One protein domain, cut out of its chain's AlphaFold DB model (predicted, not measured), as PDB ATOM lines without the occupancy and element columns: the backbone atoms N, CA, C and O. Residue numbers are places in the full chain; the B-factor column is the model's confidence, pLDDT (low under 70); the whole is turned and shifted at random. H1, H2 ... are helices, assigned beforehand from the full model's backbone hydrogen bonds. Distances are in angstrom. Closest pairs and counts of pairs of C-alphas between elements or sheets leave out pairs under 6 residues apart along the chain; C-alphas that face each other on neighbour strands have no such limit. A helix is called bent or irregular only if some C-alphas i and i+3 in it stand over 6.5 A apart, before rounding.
ATOM      1  N   ASP A 282     198.471 283.396 403.039       83.38
ATOM      2  CA  ASP A 282     198.204 284.549 402.183       83.38
ATOM      3  C   ASP A 282     198.672 284.286 400.743       83.38
ATOM      4  O   ASP A 282     199.836 283.968 400.476       83.38
ATOM      5  N   VAL A 283     197.756 284.415 399.780       85.12
ATOM      6  CA  VAL A 283     198.061 284.180 398.364       85.12
ATOM      7  C   VAL A 283     198.820 285.381 397.799       85.12
ATOM      8  O   VAL A 283     198.227 286.360 397.351       85.12
ATOM      9  N   THR A 284     200.149 285.308 397.792       89.00
ATOM     10  CA  THR A 284     200.993 286.344 397.179       89.00
ATOM     11  C   THR A 284     200.971 286.269 395.648       89.00
ATOM     12  O   THR A 284     200.748 285.214 395.047       89.00
ATOM     13  N   SER A 285     201.263 287.389 394.981       87.06
ATOM     14  CA  SER A 285     201.363 287.454 393.513       87.06
ATOM     15  C   SER A 285     202.451 286.531 392.943       87.06
ATOM     16  O   SER A 285     202.260 285.941 391.880       87.06
ATOM     17  N   ALA A 286     203.561 286.346 393.666       87.00
ATOM     18  CA  ALA A 286     204.635 285.425 393.295       87.00
ATOM     19  C   ALA A 286     204.215 283.947 393.417       87.00
ATOM     20  O   ALA A 286     204.502 283.148 392.522       87.00
ATOM     21  N   LEU A 287     203.494 283.586 394.485       88.00
ATOM     22  CA  LEU A 287     202.930 282.245 394.664       88.00
ATOM     23  C   LEU A 287     201.900 281.932 393.567       88.00
ATOM     24  O   LEU A 287     201.968 280.881 392.927       88.00
ATOM     25  N   LEU A 288     201.021 282.892 393.271       90.44
ATOM     26  CA  LEU A 288     200.050 282.789 392.186       90.44
ATOM     27  C   LEU A 288     200.731 282.621 390.816       90.44
ATOM     28  O   LEU A 288     200.324 281.766 390.033       90.44
ATOM     29  N   ALA A 289     201.791 283.381 390.527       89.75
ATOM     30  CA  ALA A 289     202.546 283.257 389.279       89.75
ATOM     31  C   ALA A 289     203.199 281.871 389.115       89.75
ATOM     32  O   ALA A 289     203.179 281.310 388.013       89.75
ATOM     33  N   ARG A 290     203.718 281.281 390.205       89.75
ATOM     34  CA  ARG A 290     204.216 279.893 390.217       89.75
ATOM     35  C   ARG A 290     203.100 278.904 389.881       89.75
ATOM     36  O   ARG A 290     203.257 278.146 388.925       89.75
ATOM     37  N   TRP A 291     201.966 278.955 390.586       91.19
ATOM     38  CA  TRP A 291     200.834 278.056 390.322       91.19
ATOM     39  C   TRP A 291     200.298 278.196 388.892       91.19
ATOM     40  O   TRP A 291     200.106 277.190 388.213       91.19
ATOM     41  N   CYS A 292     200.128 279.423 388.392       89.38
ATOM     42  CA  CYS A 292     199.699 279.688 387.015       89.38
ATOM     43  C   CYS A 292     200.680 279.124 385.974       89.38
ATOM     44  O   CYS A 292     200.254 278.688 384.909       89.38
ATOM     45  N   THR A 293     201.985 279.113 386.259       89.94
ATOM     46  CA  THR A 293     203.003 278.543 385.359       89.94
ATOM     47  C   THR A 293     203.002 277.013 385.407       89.94
ATOM     48  O   THR A 293     203.032 276.355 384.369       89.94
ATOM     49  N   ALA A 294     202.902 276.424 386.599       87.38
ATOM     50  CA  ALA A 294     202.850 274.976 386.781       87.38
ATOM     51  C   ALA A 294     201.551 274.362 386.213       87.38
ATOM     52  O   ALA A 294     201.599 273.364 385.495       87.38
ATOM     53  N   ALA A 295     200.399 275.006 386.421       87.00
ATOM     54  CA  ALA A 295     199.106 274.559 385.894       87.00
ATOM     55  C   ALA A 295     199.006 274.632 384.354       87.00
ATOM     56  O   ALA A 295     198.262 273.860 383.754       87.00
ATOM     57  N   ARG A 296     199.789 275.497 383.686       87.31
ATOM     58  CA  ARG A 296     199.956 275.483 382.215       87.31
ATOM     59  C   ARG A 296     200.799 274.303 381.714       87.31
ATOM     60  O   ARG A 296     200.727 273.976 380.529       87.31
ATOM     61  N   GLY A 297     201.616 273.697 382.575       84.00
ATOM     62  CA  GLY A 297     202.691 272.785 382.184       84.00
ATOM     63  C   GLY A 297     203.974 273.517 381.781       84.00
ATOM     64  O   GLY A 297     204.526 273.277 380.704       84.00
ATOM     65  N   GLY A 298     204.434 274.437 382.632       82.06
ATOM     66  CA  GLY A 298     205.660 275.214 382.442       82.06
ATOM     67  C   GLY A 298     205.459 276.522 381.658       82.06
ATOM     68  O   GLY A 298     204.353 276.801 381.188       82.06
ATOM     69  N   PRO A 299     206.521 277.336 381.498       72.69
ATOM     70  CA  PRO A 299     206.435 278.673 380.897       72.69
ATOM     71  C   PRO A 299     205.945 278.656 379.441       72.69
ATOM     72  O   PRO A 299     205.144 279.505 379.060       72.69
ATOM     73  N   ASP A 300     206.342 277.653 378.651       72.06
ATOM     74  CA  ASP A 300     205.875 277.467 377.268       72.06
ATOM     75  C   ASP A 300     204.508 276.757 377.166       72.06
ATOM     76  O   ASP A 300     204.009 276.518 376.066       72.06
ATOM     77  N   GLY A 301     203.925 276.334 378.295       71.12
ATOM     78  CA  GLY A 301     202.664 275.586 378.367       71.12
ATOM     79  C   GLY A 301     202.669 274.196 377.712       71.12
ATOM     80  O   GLY A 301     201.604 273.608 377.513       71.12
ATOM     81  N   ARG A 302     203.840 273.665 377.331       68.44
ATOM     82  CA  ARG A 302     203.978 272.407 376.567       68.44
ATOM     83  C   ARG A 302     204.106 271.144 377.422       68.44
ATOM     84  O   ARG A 302     203.793 270.071 376.916       68.44
ATOM     85  N   GLY A 303     204.555 271.255 378.671       77.25
ATOM     86  CA  GLY A 303     204.652 270.128 379.604       77.25
ATOM     87  C   GLY A 303     203.280 269.653 380.104       77.25
ATOM     88  O   GLY A 303     202.261 270.271 379.772       77.25
ATOM     89  N   PRO A 304     203.219 268.568 380.895       78.19
ATOM     90  CA  PRO A 304     201.983 268.151 381.551       78.19
ATOM     91  C   PRO A 304     201.505 269.236 382.541       78.19
ATOM     92  O   PRO A 304     202.332 269.809 383.248       78.19
ATOM     93  N   PRO A 305     200.201 269.561 382.595       84.19
ATOM     94  CA  PRO A 305     199.669 270.509 383.574       84.19
ATOM     95  C   PRO A 305     199.732 269.923 384.995       84.19
ATOM     96  O   PRO A 305     199.185 268.850 385.242       84.19
ATOM     97  N   ALA A 306     200.367 270.629 385.936       85.69
ATOM     98  CA  ALA A 306     200.517 270.157 387.315       85.69
ATOM     99  C   ALA A 306     199.181 270.205 388.081       85.69
ATOM    100  O   ALA A 306     198.621 271.285 388.313       85.69
ATOM    101  N   LEU A 307     198.680 269.034 388.492       86.12
ATOM    102  CA  LEU A 307     197.373 268.900 389.139       86.12
ATOM    103  C   LEU A 307     197.342 269.560 390.525       86.12
ATOM    104  O   LEU A 307     196.359 270.235 390.829       86.12
ATOM    105  N   GLY A 308     198.407 269.442 391.333       85.62
ATOM    106  CA  GLY A 308     198.493 270.110 392.635       85.62
ATOM    107  C   GLY A 308     198.336 271.631 392.522       85.62
ATOM    108  O   GLY A 308     197.441 272.217 393.136       85.62
ATOM    109  N   SER A 309     199.131 272.267 391.656       88.31
ATOM    110  CA  SER A 309     199.052 273.715 391.389       88.31
ATOM    111  C   SER A 309     197.694 274.156 390.831       88.31
ATOM    112  O   SER A 309     197.169 275.188 391.252       88.31
ATOM    113  N   PHE A 310     197.077 273.375 389.937       90.12
ATOM    114  CA  PHE A 310     195.717 273.670 389.476       90.12
ATOM    115  C   PHE A 310     194.674 273.521 390.602       90.12
ATOM    116  O   PHE A 310     193.763 274.338 390.708       90.12
ATOM    117  N   GLY A 311     194.840 272.549 391.501       88.19
ATOM    118  CA  GLY A 311     194.003 272.381 392.691       88.19
ATOM    119  C   GLY A 311     194.083 273.565 393.664       88.19
ATOM    120  O   GLY A 311     193.053 273.999 394.184       88.19
ATOM    121  N   PHE A 312     195.272 274.141 393.875       88.38
ATOM    122  CA  PHE A 312     195.423 275.379 394.651       88.38
ATOM    123  C   PHE A 312     194.727 276.571 393.976       88.38
ATOM    124  O   PHE A 312     194.013 277.312 394.649       88.38
ATOM    125  N   LEU A 313     194.840 276.705 392.649       89.75
ATOM    126  CA  LEU A 313     194.127 277.734 391.880       89.75
ATOM    127  C   LEU A 313     192.601 277.583 391.956       89.75
ATOM    128  O   LEU A 313     191.913 278.579 392.142       89.75
ATOM    129  N   VAL A 314     192.063 276.361 391.888       90.31
ATOM    130  CA  VAL A 314     190.620 276.095 392.057       90.31
ATOM    131  C   VAL A 314     190.140 276.465 393.467       90.31
ATOM    132  O   VAL A 314     189.067 277.052 393.609       90.31
ATOM    133  N   ARG A 315     190.930 276.185 394.512       88.25
ATOM    134  CA  ARG A 315     190.608 276.585 395.897       88.25
ATOM    135  C   ARG A 315     190.634 278.106 396.073       88.25
ATOM    136  O   ARG A 315     189.688 278.666 396.619       88.25
ATOM    137  N   ALA A 316     191.668 278.774 395.560       88.44
ATOM    138  CA  ALA A 316     191.772 280.232 395.576       88.44
ATOM    139  C   ALA A 316     190.663 280.902 394.736       88.44
ATOM    140  O   ALA A 316     190.151 281.951 395.111       88.44
ATOM    141  N   TYR A 317     190.238 280.275 393.637       89.50
ATOM    142  CA  TYR A 317     189.102 280.724 392.831       89.50
ATOM    143  C   TYR A 317     187.772 280.591 393.568       89.50
ATOM    144  O   TYR A 317     186.984 281.530 393.534       89.50
ATOM    145  N   ARG A 318     187.531 279.481 394.288       87.31
ATOM    146  CA  ARG A 318     186.346 279.370 395.153       87.31
ATOM    147  C   ARG A 318     186.344 280.495 396.188       87.31
ATOM    148  O   ARG A 318     185.376 281.238 396.234       87.31
ATOM    149  N   LEU A 319     187.437 280.687 396.930       84.31
ATOM    150  CA  LEU A 319     187.564 281.795 397.888       84.31
ATOM    151  C   LEU A 319     187.288 283.165 397.236       84.31
ATOM    152  O   LEU A 319     186.543 283.965 397.786       84.31
ATOM    153  N   ALA A 320     187.793 283.418 396.024       86.56
ATOM    154  CA  ALA A 320     187.461 284.634 395.279       86.56
ATOM    155  C   ALA A 320     185.956 284.738 394.930       86.56
ATOM    156  O   ALA A 320     185.383 285.817 395.025       86.56
ATOM    157  N   CYS A 321     185.284 283.644 394.563       85.50
ATOM    158  CA  CYS A 321     183.842 283.648 394.282       85.50
ATOM    159  C   CYS A 321     182.954 283.898 395.514       85.50
ATOM    160  O   CYS A 321     181.828 284.359 395.333       85.50
ATOM    161  N   HIS A 322     183.437 283.614 396.727       80.31
ATOM    162  CA  HIS A 322     182.722 283.863 397.988       80.31
ATOM    163  C   HIS A 322     183.259 285.082 398.763       80.31
ATOM    164  O   HIS A 322     182.859 285.296 399.901       80.31
ATOM    165  N   TYR A 323     184.133 285.894 398.156       78.31
ATOM    166  CA  TYR A 323     184.765 287.051 398.795       78.31
ATOM    167  C   TYR A 323     183.720 288.035 399.350       78.31
ATOM    168  O   TYR A 323     183.029 288.715 398.584       78.31
ATOM    169  N   GLY A 324     183.621 288.125 400.680       69.81
ATOM    170  CA  GLY A 324     182.643 288.968 401.370       69.81
ATOM    171  C   GLY A 324     181.320 288.276 401.724       69.81
ATOM    172  O   GLY A 324     180.381 288.969 402.118       69.81
ATOM    173  N   ASP A 325     181.227 286.947 401.612       73.44
ATOM    174  CA  ASP A 325     180.200 286.149 402.294       73.44
ATOM    175  C   ASP A 325     180.799 285.571 403.596       73.44
ATOM    176  O   ASP A 325     181.458 284.522 403.571       73.44
ATOM    177  N   PRO A 326     180.590 286.233 404.756       59.38
ATOM    178  CA  PRO A 326     181.295 285.911 405.999       59.38
ATOM    179  C   PRO A 326     180.989 284.505 406.533       59.38
ATOM    180  O   PRO A 326     181.675 284.039 407.443       59.38
ATOM    181  N   GLN A 327     179.976 283.821 405.989       60.03
ATOM    182  CA  GLN A 327     179.634 282.458 406.374       60.03
ATOM    183  C   GLN A 327     180.422 281.386 405.590       60.03
ATOM    184  O   GLN A 327     180.619 280.302 406.127       60.03
ATOM    185  N   GLU A 328     180.948 281.680 404.390       61.19
ATOM    186  CA  GLU A 328     181.884 280.787 403.665       61.19
ATOM    187  C   GLU A 328     183.363 281.223 403.790       61.19
ATOM    188  O   GLU A 328     184.273 280.397 403.648       61.19
ATOM    189  N   ASP A 329     183.636 282.481 404.160       57.09
ATOM    190  CA  ASP A 329     184.982 282.944 404.547       57.09
ATOM    191  C   ASP A 329     185.524 282.217 405.803       57.09
ATOM    192  O   ASP A 329     186.743 282.105 405.992       57.09
ATOM    193  N   ALA A 330     184.640 281.661 406.643       53.78
ATOM    194  CA  ALA A 330     184.988 280.801 407.777       53.78
ATOM    195  C   ALA A 330     185.533 279.428 407.322       53.78
ATOM    196  O   ALA A 330     186.666 279.076 407.662       53.78
ATOM    197  N   ASP A 331     184.779 278.711 406.480       54.56
ATOM    198  CA  ASP A 331     185.107 277.365 405.971       54.56
ATOM    199  C   ASP A 331     186.315 277.337 405.014       54.56
ATOM    200  O   ASP A 331     186.912 276.287 404.764       54.56
ATOM    201  N   SER A 332     186.735 278.495 404.499       61.00
ATOM    202  CA  SER A 332     187.872 278.667 403.578       61.00
ATOM    203  C   SER A 332     189.265 278.478 404.229       61.00
ATOM    204  O   SER A 332     190.269 279.016 403.758       61.00
ATOM    205  N   GLY A 333     189.341 277.713 405.324       60.56
ATOM    206  CA  GLY A 333     190.330 277.773 406.412       60.56
ATOM    207  C   GLY A 333     191.799 277.412 406.142       60.56
ATOM    208  O   GLY A 333     192.459 276.924 407.053       60.56
ATOM    209  N   ARG A 334     192.351 277.643 404.944       71.12
ATOM    210  CA  ARG A 334     193.807 277.520 404.690       71.12
ATOM    211  C   ARG A 334     194.391 278.543 403.709       71.12
ATOM    212  O   ARG A 334     195.607 278.579 403.545       71.12
ATOM    213  N   LEU A 335     193.567 279.372 403.067       80.12
ATOM    214  CA  LEU A 335     194.006 280.408 402.123       80.12
ATOM    215  C   LEU A 335     193.362 281.755 402.485       80.12
ATOM    216  O   LEU A 335     192.228 281.782 402.959       80.12
ATOM    217  N   ARG A 336     194.062 282.866 402.236       81.81
ATOM    218  CA  ARG A 336     193.527 284.237 402.336       81.81
ATOM    219  C   ARG A 336     193.881 285.024 401.069       81.81
ATOM    220  O   ARG A 336     194.977 284.876 400.530       81.81
ATOM    221  N   ILE A 337     192.963 285.866 400.587       84.81
ATOM    222  CA  ILE A 337     193.206 286.802 399.477       84.81
ATOM    223  C   ILE A 337     193.116 288.226 400.026       84.81
ATOM    224  O   ILE A 337     192.025 288.744 400.231       84.81
ATOM    225  N   THR A 338     194.270 288.852 400.260       81.56
ATOM    226  CA  THR A 338     194.386 290.226 400.785       81.56
ATOM    227  C   THR A 338     194.502 291.291 399.693       81.56
ATOM    228  O   THR A 338     194.127 292.439 399.905       81.56
ATOM    229  N   SER A 339     194.986 290.937 398.495       86.06
ATOM    230  CA  SER A 339     195.198 291.898 397.401       86.06
ATOM    231  C   SER A 339     194.155 291.791 396.285       86.06
ATOM    232  O   SER A 339     193.971 290.738 395.670       86.06
ATOM    233  N   SER A 340     193.570 292.932 395.914       87.94
ATOM    234  CA  SER A 340     192.688 293.081 394.745       87.94
ATOM    235  C   SER A 340     193.361 292.686 393.419       87.94
ATOM    236  O   SER A 340     192.694 292.208 392.498       87.94
ATOM    237  N   THR A 341     194.690 292.819 393.321       88.81
ATOM    238  CA  THR A 341     195.467 292.403 392.139       88.81
ATOM    239  C   THR A 341     195.554 290.879 392.018       88.81
ATOM    240  O   THR A 341     195.411 290.331 390.922       88.81
ATOM    241  N   VAL A 342     195.706 290.186 393.150       89.75
ATOM    242  CA  VAL A 342     195.696 288.722 393.257       89.75
ATOM    243  C   VAL A 342     194.303 288.193 392.923       89.75
ATOM    244  O   VAL A 342     194.183 287.348 392.039       89.75
ATOM    245  N   TYR A 343     193.258 288.761 393.536       89.81
ATOM    246  CA  TYR A 343     191.854 288.466 393.222       89.81
ATOM    247  C   TYR A 343     191.567 288.550 391.713       89.81
ATOM    248  O   TYR A 343     191.087 287.590 391.108       89.81
ATOM    249  N   ASN A 344     191.920 289.676 391.078       91.38
ATOM    250  CA  ASN A 344     191.682 289.876 389.649       91.38
ATOM    251  C   ASN A 344     192.463 288.860 388.798       91.38
ATOM    252  O   ASN A 344     191.910 288.298 387.855       91.38
ATOM    253  N   THR A 345     193.715 288.574 389.162       90.00
ATOM    254  CA  THR A 345     194.572 287.630 388.433       90.00
ATOM    255  C   THR A 345     194.056 286.189 388.538       90.00
ATOM    256  O   THR A 345     194.022 285.498 387.522       90.00
ATOM    257  N   ILE A 346     193.584 285.747 389.712       90.94
ATOM    258  CA  ILE A 346     192.921 284.441 389.902       90.94
ATOM    259  C   ILE A 346     191.690 284.343 388.994       90.94
ATOM    260  O   ILE A 346     191.569 283.405 388.203       90.94
ATOM    261  N   MET A 347     190.803 285.339 389.073       90.81
ATOM    262  CA  MET A 347     189.553 285.387 388.313       90.81
ATOM    263  C   MET A 347     189.819 285.351 386.798       90.81
ATOM    264  O   MET A 347     189.263 284.525 386.074       90.81
ATOM    265  N   MET A 348     190.741 286.191 386.318       91.06
ATOM    266  CA  MET A 348     191.092 286.299 384.899       91.06
ATOM    267  C   MET A 348     191.871 285.095 384.363       91.06
ATOM    268  O   MET A 348     191.717 284.771 383.186       91.06
ATOM    269  N   PHE A 349     192.689 284.422 385.177       91.19
ATOM    270  CA  PHE A 349     193.345 283.175 384.777       91.19
ATOM    271  C   PHE A 349     192.314 282.054 384.609       91.19
ATOM    272  O   PHE A 349     192.222 281.436 383.547       91.19
ATOM    273  N   MET A 350     191.485 281.833 385.630       91.94
ATOM    274  CA  MET A 350     190.543 280.715 385.660       91.94
ATOM    275  C   MET A 350     189.476 280.826 384.570       91.94
ATOM    276  O   MET A 350     189.269 279.867 383.829       91.94
ATOM    277  N   LEU A 351     188.877 282.007 384.383       88.56
ATOM    278  CA  LEU A 351     187.868 282.234 383.338       88.56
ATOM    279  C   LEU A 351     188.414 282.102 381.903       88.56
ATOM    280  O   LEU A 351     187.627 281.967 380.967       88.56
ATOM    281  N   ARG A 352     189.739 282.155 381.703       89.94
ATOM    282  CA  ARG A 352     190.371 282.099 380.370       89.94
ATOM    283  C   ARG A 352     191.054 280.769 380.070       89.94
ATOM    284  O   ARG A 352     191.165 280.417 378.899       89.94
ATOM    285  N   GLU A 353     191.523 280.051 381.090       88.19
ATOM    286  CA  GLU A 353     192.419 278.902 380.902       88.19
ATOM    287  C   GLU A 353     191.981 277.618 381.619       88.19
ATOM    288  O   GLU A 353     192.443 276.543 381.234       88.19
ATOM    289  N   ALA A 354     191.056 277.673 382.589       86.75
ATOM    290  CA  ALA A 354     190.644 276.477 383.329       86.75
ATOM    291  C   ALA A 354     190.050 275.390 382.416       86.75
ATOM    292  O   ALA A 354     190.425 274.232 382.555       86.75
ATOM    293  N   ASP A 355     189.207 275.738 381.434       85.06
ATOM    294  CA  ASP A 355     188.673 274.778 380.446       85.06
ATOM    295  C   ASP A 355     189.796 274.079 379.653       85.06
ATOM    296  O   ASP A 355     189.781 272.859 379.498       85.06
ATOM    297  N   ALA A 356     190.822 274.819 379.220       85.88
ATOM    298  CA  ALA A 356     191.951 274.253 378.485       85.88
ATOM    299  C   ALA A 356     192.824 273.339 379.364       85.88
ATOM    300  O   ALA A 356     193.280 272.291 378.900       85.88
ATOM    301  N   ILE A 357     193.037 273.704 380.632       86.94
ATOM    302  CA  ILE A 357     193.816 272.915 381.598       86.94
ATOM    303  C   ILE A 357     193.052 271.646 381.996       86.94
ATOM    304  O   ILE A 357     193.605 270.552 381.902       86.94
ATOM    305  N   ILE A 358     191.763 271.765 382.333       87.00
ATOM    306  CA  ILE A 358     190.863 270.644 382.647       87.00
ATOM    307  C   ILE A 358     190.792 269.664 381.471       87.00
ATOM    308  O   ILE A 358     190.942 268.460 381.671       87.00
ATOM    309  N   ARG A 359     190.642 270.150 380.230       83.94
ATOM    310  CA  ARG A 359     190.671 269.284 379.040       83.94
ATOM    311  C   ARG A 359     191.985 268.528 378.911       83.94
ATOM    312  O   ARG A 359     191.951 267.325 378.683       83.94
ATOM    313  N   ARG A 360     193.132 269.194 379.091       85.50
ATOM    314  CA  ARG A 360     194.452 268.545 379.000       85.50
ATOM    315  C   ARG A 360     194.675 267.511 380.108       85.50
ATOM    316  O   ARG A 360     195.176 266.436 379.799       85.50
ATOM    317  N   LEU A 361     194.250 267.795 381.341       84.31
ATOM    318  CA  LEU A 361     194.252 266.838 382.460       84.31
ATOM    319  C   LEU A 361     193.386 265.598 382.173       84.31
ATOM    320  O   LEU A 361     193.728 264.497 382.587       84.31
ATOM    321  N   LEU A 362     192.279 265.769 381.444       82.00
ATOM    322  CA  LEU A 362     191.317 264.709 381.115       82.00
ATOM    323  C   LEU A 362     191.548 264.062 379.730       82.00
ATOM    324  O   LEU A 362     190.712 263.281 379.277       82.00
ATOM    325  N   GLY A 363     192.646 264.387 379.037       81.88
ATOM    326  CA  GLY A 363     192.970 263.853 377.702       81.88
ATOM    327  C   GLY A 363     192.043 264.317 376.565       81.88
ATOM    328  O   GLY A 363     192.017 263.710 375.495       81.88
ATOM    329  N   LEU A 364     191.263 265.377 376.784       80.56
ATOM    330  CA  LEU A 364     190.202 265.845 375.892       80.56
ATOM    331  C   LEU A 364     190.721 266.803 374.803       80.56
ATOM    332  O   LEU A 364     191.642 267.589 375.048       80.56
ATOM    333  N   PRO A 365     190.096 266.821 373.609       74.38
ATOM    334  CA  PRO A 365     190.456 267.764 372.556       74.38
ATOM    335  C   PRO A 365     190.158 269.220 372.969       74.38
ATOM    336  O   PRO A 365     189.131 269.484 373.612       74.38
ATOM    337  N   PRO A 366     191.006 270.190 372.567       68.50
ATOM    338  CA  PRO A 366     190.783 271.606 372.855       68.50
ATOM    339  C   PRO A 366     189.494 272.104 372.176       68.50
ATOM    340  O   PRO A 366     189.108 271.570 371.131       68.50
ATOM    341  N   PRO A 367     188.831 273.144 372.718       61.50
ATOM    342  CA  PRO A 367     187.472 273.533 372.320       61.50
ATOM    343  C   PRO A 367     187.326 273.961 370.848       61.50
ATOM    344  O   PRO A 367     186.217 273.969 370.324       61.50
TER     345      PRO A 367
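This is residues 282 to 367 of the 691 residues of an uncharacterized protein of Volvox carteri f. nagariensis (UniProt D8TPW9). Three helices make a three-sided core: the long H4, kinked near residue 353, and H1 lie side by side and run the same way, while H2 crosses both at a slant, running opposite ways to them. The small H3 sits beyond the last residues of H2, at one end of the longest axis. The printed part has 86 residues with four named helices, in the order H1, H2, H3, H4, and no named strand; its class is all helix. The whole is compact, with a radius of gyration of the C-alphas of 13.2 A, yet elongated, spanning 39 by 23 by 19 A.

H4, residues 340 to 361, is 29.0 A long and runs from C-alpha 340 at (192.688, 293.081, 394.745) to C-alpha 361 at (194.252, 266.838, 382.460). It is irregular: C-alphas 352 and 355 are 7.5 A apart, and a kink of 56 degrees lies near residue 353. H2, residues 307 to 321, measures 20.7 A. H1, residues 285 to 296, measures 16.5 A and begins at C-alpha 285 at (201.363, 287.454, 393.513). H3 is residues 328 to 331.

H4 touches H1 at a shallow tilt of 13 degrees, the same way; the closest C-alphas, of Ser 285 and Val 342, are 5.8 A apart. H4 touches H2 at a steep tilt of 46 degrees, opposite ways, closest at the C-alphas of Tyr 317 and Ile 346, 6.1 A. H2 touches H1 with residues 307 to 313 alone, at a steep tilt of 54 degrees, opposite ways; the closest C-alphas, of Trp 291 and Ser 309, are 4.8 A apart. H3 is close to H2 but not clearly touching, with the C-alphas of Leu 319 and Asp 329 closest at 7.2 A, and is apart from H1 and H4. In H1 and H2 every O i to N i+4 pair is within hydrogen-bond range, in H4 15 of 18; H3 is too short for such a pair.

The C-alphas of Arg 302 and Gln 327 are the two farthest apart, 39.8 A. The printed part has no cut, and its three links are short. Mean pLDDT of the printed part is 82.1; residues 302, 324, 326 to 333 and 366 to 367 are under 70.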